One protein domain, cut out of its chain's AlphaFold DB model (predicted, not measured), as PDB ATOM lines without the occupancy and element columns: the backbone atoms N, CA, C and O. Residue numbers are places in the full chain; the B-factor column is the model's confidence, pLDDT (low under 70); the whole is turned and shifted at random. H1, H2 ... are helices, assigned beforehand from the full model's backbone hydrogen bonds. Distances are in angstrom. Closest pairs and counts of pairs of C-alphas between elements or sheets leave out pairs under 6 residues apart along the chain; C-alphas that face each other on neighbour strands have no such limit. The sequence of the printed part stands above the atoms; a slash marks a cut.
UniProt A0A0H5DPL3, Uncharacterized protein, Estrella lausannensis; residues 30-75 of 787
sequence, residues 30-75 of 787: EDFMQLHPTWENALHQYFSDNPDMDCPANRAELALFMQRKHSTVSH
ATOM      1  N   GLU A  30     238.149 221.479 143.255       80.62
ATOM      2  CA  GLU A  30     238.989 222.021 144.320       80.62
ATOM      3  C   GLU A  30     238.197 222.321 145.603       80.62
ATOM      4  O   GLU A  30     238.614 221.902 146.682       80.62
ATOM      5  N   ASP A  31     237.037 222.977 145.503       82.00
ATOM      6  CA  ASP A  31     236.180 223.265 146.664       82.00
ATOM      7  C   ASP A  31     235.670 221.973 147.325       82.00
ATOM      8  O   ASP A  31     235.608 221.871 148.551       82.00
ATOM      9  N   PHE A  32     235.337 220.959 146.519       83.06
ATOM     10  CA  PHE A  32     234.938 219.643 147.015       83.06
ATOM     11  C   PHE A  32     236.070 218.970 147.800       83.06
ATOM     12  O   PHE A  32     235.831 218.447 148.888       83.06
ATOM     13  N   MET A  33     237.303 219.005 147.288       85.88
ATOM     14  CA  MET A  33     238.445 218.401 147.980       85.88
ATOM     15  C   MET A  33     238.742 219.102 149.308       85.88
ATOM     16  O   MET A  33     238.921 218.425 150.318       85.88
ATOM     17  N   GLN A  34     238.649 220.434 149.346       84.38
ATOM     18  CA  GLN A  34     238.813 221.208 150.583       84.38
ATOM     19  C   GLN A  34     237.741 220.889 151.639       84.38
ATOM     20  O   GLN A  34     238.021 220.904 152.839       84.38
ATOM     21  N   LEU A  35     236.511 220.585 151.214       82.44
ATOM     22  CA  LEU A  35     235.408 220.220 152.113       82.44
ATOM     23  C   LEU A  35     235.444 218.751 152.560       82.44
ATOM     24  O   LEU A  35     234.798 218.396 153.549       82.44
ATOM     25  N   HIS A  36     236.220 217.904 151.880       84.06
ATOM     26  CA  HIS A  36     236.316 216.469 152.141       84.06
ATOM     27  C   HIS A  36     237.787 216.009 152.266       84.06
ATOM     28  O   HIS A  36     238.289 215.288 151.399       84.06
ATOM     29  N   PRO A  37     238.476 216.318 153.388       86.00
ATOM     30  CA  PRO A  37     239.927 216.122 153.532       86.00
ATOM     31  C   PRO A  37     240.392 214.666 153.400       86.00
ATOM     32  O   PRO A  37     241.521 214.380 153.011       86.00
ATOM     33  N   THR A  38     239.527 213.702 153.725       84.75
ATOM     34  CA  THR A  38     239.826 212.274 153.546       84.75
ATOM     35  C   THR A  38     239.915 211.876 152.072       84.75
ATOM     36  O   THR A  38     240.667 210.961 151.739       84.75
ATOM     37  N   TRP A  39     239.189 212.564 151.190       86.06
ATOM     38  CA  TRP A  39     239.231 212.355 149.744       86.06
ATOM     39  C   TRP A  39     240.432 213.058 149.113       86.06
ATOM     40  O   TRP A  39     241.107 212.453 148.282       86.06
ATOM     41  N   GLU A  40     240.766 214.259 149.583       88.44
ATOM     42  CA  GLU A  40     241.981 214.981 149.187       88.44
ATOM     43  C   GLU A  40     243.253 214.196 149.553       88.44
ATOM     44  O   GLU A  40     244.127 213.983 148.714       88.44
ATOM     45  N   ASN A  41     243.323 213.648 150.771       86.62
ATOM     46  CA  ASN A  41     244.443 212.799 151.187       86.62
ATOM     47  C   ASN A  41     244.561 211.526 150.340       86.62
ATOM     48  O   ASN A  41     245.666 211.087 150.028       86.62
ATOM     49  N   ALA A  42     243.435 210.929 149.947       85.31
ATOM     50  CA  ALA A  42     243.440 209.745 149.096       85.31
ATOM     51  C   ALA A  42     243.896 210.071 147.661       85.31
ATOM     52  O   ALA A  42     244.636 209.287 147.066       85.31
ATOM     53  N   LEU A  43     243.511 211.237 147.133       84.88
ATOM     54  CA  LEU A  43     243.996 211.769 145.858       84.88
ATOM     55  C   LEU A  43     245.520 211.972 145.895       84.88
ATOM     56  O   LEU A  43     246.227 211.507 145.002       84.88
ATOM     57  N   HIS A  44     246.037 212.603 146.954       87.62
ATOM     58  CA  HIS A  44     247.476 212.792 147.147       87.62
ATOM     59  C   HIS A  44     248.232 211.470 147.268       87.62
ATOM     60  O   HIS A  44     249.269 211.309 146.627       87.62
ATOM     61  N   GLN A  45     247.706 210.515 148.038       86.50
ATOM     62  CA  GLN A  45     248.313 209.194 148.175       86.50
ATOM     63  C   GLN A  45     248.392 208.474 146.822       86.50
ATOM     64  O   GLN A  45     249.439 207.934 146.483       86.50
ATOM     65  N   TYR A  46     247.332 208.528 146.006       85.81
ATOM     66  CA  TYR A  46     247.324 207.897 144.684       85.81
ATOM     67  C   TYR A  46     248.423 208.437 143.759       85.81
ATOM     68  O   TYR A  46     249.116 207.647 143.121       85.81
ATOM     69  N   PHE A  47     248.612 209.758 143.696       85.31
ATOM     70  CA  PHE A  47     249.664 210.351 142.862       85.31
ATOM     71  C   PHE A  47     251.061 210.212 143.469       85.31
ATOM     72  O   PHE A  47     252.028 210.081 142.726       85.31
ATOM     73  N   SER A  48     251.178 210.149 144.798       85.12
ATOM     74  CA  SER A  48     252.433 209.767 145.450       85.12
ATOM     75  C   SER A  48     252.855 208.346 145.064       85.12
ATOM     76  O   SER A  48     254.038 208.096 144.851       85.12
ATOM     77  N   ASP A  49     251.893 207.429 144.949       79.25
ATOM     78  CA  ASP A  49     252.140 206.038 144.559       79.25
ATOM     79  C   ASP A  49     252.288 205.866 143.028       79.25
ATOM     80  O   ASP A  49     252.785 204.835 142.578       79.25
ATOM     81  N   ASN A  50     251.888 206.864 142.221       79.50
ATOM     82  CA  ASN A  50     251.939 206.859 140.746       79.50
ATOM     83  C   ASN A  50     252.443 208.218 140.199       79.50
ATOM     84  O   ASN A  50     251.667 208.981 139.608       79.50
ATOM     85  N   PRO A  51     253.730 208.557 140.411       75.06
ATOM     86  CA  PRO A  51     254.267 209.894 140.136       75.06
ATOM     87  C   PRO A  51     254.320 210.256 138.643       75.06
ATOM     88  O   PRO A  51     254.324 211.429 138.286       75.06
ATOM     89  N   ASP A  52     254.333 209.266 137.753       72.62
ATOM     90  CA  ASP A  52     254.265 209.432 136.298       72.62
ATOM     91  C   ASP A  52     252.898 209.936 135.809       72.62
ATOM     92  O   ASP A  52     252.798 210.535 134.737       72.62
ATOM     93  N   MET A  53     251.852 209.749 136.614       74.25
ATOM     94  CA  MET A  53     250.490 210.203 136.325       74.25
ATOM     95  C   MET A  53     250.188 211.579 136.933       74.25
ATOM     96  O   MET A  53     249.095 212.113 136.714       74.25
ATOM     97  N   ASP A  54     251.131 212.158 137.680       84.06
ATOM     98  CA  ASP A  54     250.932 213.352 138.494       84.06
ATOM     99  C   ASP A  54     251.021 214.660 137.686       84.06
ATOM    100  O   ASP A  54     252.013 215.391 137.720       84.06
ATOM    101  N   CYS A  55     249.962 214.968 136.932       80.69
ATOM    102  CA  CYS A  55     249.820 216.235 136.215       80.69
ATOM    103  C   CYS A  55     248.480 216.931 136.532       80.69
ATOM    104  O   CYS A  55     247.513 216.271 136.925       80.69
ATOM    105  N   PRO A  56     248.376 218.263 136.338       78.69
ATOM    106  CA  PRO A  56     247.175 219.022 136.704       78.69
ATOM    107  C   PRO A  56     245.879 218.506 136.059       78.69
ATOM    108  O   PRO A  56     244.839 218.489 136.712       78.69
ATOM    109  N   ALA A  57     245.942 218.041 134.806       74.12
ATOM    110  CA  ALA A  57     244.778 217.510 134.093       74.12
ATOM    111  C   ALA A  57     244.261 216.205 134.723       74.12
ATOM    112  O   ALA A  57     243.070 216.085 135.006       74.12
ATOM    113  N   ASN A  58     245.166 215.271 135.029       77.38
ATOM    114  CA  ASN A  58     244.816 213.995 135.653       77.38
ATOM    115  C   ASN A  58     244.295 214.184 137.084       77.38
ATOM    116  O   ASN A  58     243.361 213.498 137.497       77.38
ATOM    117  N   ARG A  59     244.864 215.139 137.837       80.94
ATOM    118  CA  ARG A  59     244.370 215.510 139.173       80.94
ATOM    119  C   ARG A  59     242.935 216.021 139.119       80.94
ATOM    120  O   ARG A  59     242.108 215.566 139.905       80.94
ATOM    121  N   ALA A  60     242.639 216.926 138.186       79.56
ATOM    122  CA  ALA A  60     241.305 217.494 138.026       79.56
ATOM    123  C   ALA A  60     240.274 216.430 137.607       79.56
ATOM    124  O   ALA A  60     239.164 216.397 138.140       79.56
ATOM    125  N   GLU A  61     240.642 215.527 136.697       79.56
ATOM    126  CA  GLU A  61     239.758 214.461 136.221       79.56
ATOM    127  C   GLU A  61     239.460 213.418 137.309       79.56
ATOM    128  O   GLU A  61     238.298 213.059 137.521       79.56
ATOM    129  N   LEU A  62     240.479 212.986 138.061       80.31
ATOM    130  CA  LEU A  62     240.291 212.082 139.196       80.31
ATOM    131  C   LEU A  62     239.486 212.754 140.317       80.31
ATOM    132  O   LEU A  62     238.599 212.124 140.892       80.31
ATOM    133  N   ALA A  63     239.715 214.042 140.581       81.56
ATOM    134  CA  ALA A  63     238.937 214.789 141.563       81.56
ATOM    135  C   ALA A  63     237.452 214.896 141.178       81.56
ATOM    136  O   ALA A  63     236.583 214.646 142.014       81.56
ATOM    137  N   LEU A  64     237.151 215.162 139.902       81.12
ATOM    138  CA  LEU A  64     235.789 215.142 139.353       81.12
ATOM    139  C   LEU A  64     235.134 213.764 139.473       81.12
ATOM    140  O   LEU A  64     233.958 213.654 139.827       81.12
ATOM    141  N   PHE A  65     235.882 212.701 139.176       82.12
ATOM    142  CA  PHE A  65     235.385 211.336 139.306       82.12
ATOM    143  C   PHE A  65     235.052 210.999 140.764       82.12
ATOM    144  O   PHE A  65     233.966 210.494 141.058       82.12
ATOM    145  N   MET A  66     235.956 211.337 141.685       81.81
ATOM    146  CA  MET A  66     235.775 211.158 143.124       81.81
ATOM    147  C   MET A  66     234.574 211.951 143.649       81.81
ATOM    148  O   MET A  66     233.751 211.387 144.364       81.81
ATOM    149  N   GLN A  67     234.401 213.203 143.218       83.38
ATOM    150  CA  GLN A  67     233.240 214.032 143.555       83.38
ATOM    151  C   GLN A  67     231.919 213.389 143.109       83.38
ATOM    152  O   GLN A  67     230.960 213.340 143.877       83.38
ATOM    153  N   ARG A  68     231.863 212.833 141.890       82.75
ATOM    154  CA  ARG A  68     230.666 212.141 141.375       82.75
ATOM    155  C   ARG A  68     230.370 210.841 142.119       82.75
ATOM    156  O   ARG A  68     229.209 210.475 142.275       82.75
ATOM    157  N   LYS A  69     231.407 210.135 142.570       81.38
ATOM    158  CA  LYS A  69     231.282 208.860 143.289       81.38
ATOM    159  C   LYS A  69     231.065 209.024 144.787       81.38
ATOM    160  O   LYS A  69     230.568 208.093 145.410       81.38
ATOM    161  N   HIS A  70     231.345 210.194 145.353       81.31
ATOM    162  CA  HIS A  70     231.210 210.471 146.784       81.31
ATOM    163  C   HIS A  70     229.818 210.137 147.350       81.31
ATOM    164  O   HIS A  70     229.701 209.680 148.484       81.31
ATOM    165  N   SER A  71     228.748 210.320 146.569       78.81
ATOM    166  CA  SER A  71     227.377 209.998 146.995       78.81
ATOM    167  C   SER A  71     227.055 208.498 146.998       78.81
ATOM    168  O   SER A  71     226.090 208.084 147.636       78.81
ATOM    169  N   THR A  72     227.840 207.681 146.293       77.56
ATOM    170  CA  THR A  72     227.582 206.244 146.080       77.56
ATOM    171  C   THR A  72     228.653 205.342 146.685       77.56
ATOM    172  O   THR A  72     228.413 204.153 146.887       77.56
ATOM    173  N   VAL A  73     229.816 205.898 147.021       79.69
ATOM    174  CA  VAL A  73     230.960 205.179 147.572       79.69
ATOM    175  C   VAL A  73     231.372 205.854 148.872       79.69
ATOM    176  O   VAL A  73     231.818 206.995 148.879       79.69
ATOM    177  N   SER A  74     231.244 205.136 149.986       74.88
ATOM    178  CA  SER A  74     231.542 205.669 151.320       74.88
ATOM    179  C   SER A  74     233.039 205.790 151.625       74.88
ATOM    180  O   SER A  74     233.398 206.460 152.592       74.88
ATOM    181  N   HIS A  75     233.917 205.162 150.827       80.88
ATOM    182  CA  HIS A  75     235.363 205.155 151.061       80.88
ATOM    183  C   HIS A  75     236.172 205.585 149.815       80.88
ATOM    184  O   HIS A  75     236.074 204.926 148.775       80.88
TER     185      HIS A  75
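Overview. This is residues 30 to 75 of the 787 residues of an uncharacterized protein of Estrella lausannensis (UniProt A0A0H5DPL3). Two longer helices, H3 and H2, run opposite ways at a tilt of 45 degrees, joined by a turn, with residues 48 to 53 sticking out at that end. The short H1 makes a corner with the beginning of H2, away from that turn, and the centres of the three helices form a triangle. The printed part has 46 residues with three named helices, H1, H2 and H3 in chain order, and no named strand; the class is all helix. The whole is compact, with a radius of gyration of the C-alphas of 10.2 A, and elongated in outline, spanning 29 by 18 by 17 A.

Arrangement. H3, residues 56 to 69, is the longest helix. It touches H2, residues 37 to 49, at a steep tilt of 45 degrees, opposite ways. H2 touches H3 with residues 39 to 43 alone, and the closest C-alphas of the two, those of Leu 43 and Ala 63, are 7.3 A apart. H1, residues 30 to 35, only just touches H3, with 3 pairs of C-alphas within 8 A, at a steep tilt of 48 degrees, the same way. H3 touches H1 with residues 63 to 67 alone; the closest C-alphas of the two, those of Phe 32 and Gln 67, are 6.8 A apart. H1 and H2 only just touch, with 3 pairs within 8 A, and touch only at the corner by their link; the closest C-alphas, those of Met 33 and Glu 40, are 5.1 A apart. In H1, H2 and H3 every O i to N i+4 pair is within hydrogen-bond range.

Along the chain. H3 measures 20.0 A from C-alpha 56 to C-alpha 69, which is at (231.282, 208.860, 143.289). H2 measures 18.2 A, from C-alpha 37 at (239.927, 216.122, 153.532). H1 begins with C-alpha 30 at (238.989, 222.021, 144.320).

Size, cuts and confidence. The two C-alphas farthest apart, those of Asp 52 and Ser 71, are 28.9 A apart. The printed part has no cut. The link from H1 to H2 is tight, with 1 residue, and that from H2 to H3 is short, with 6. The mean pLDDT of the printed part is 81.7, and no printed residue is under 70.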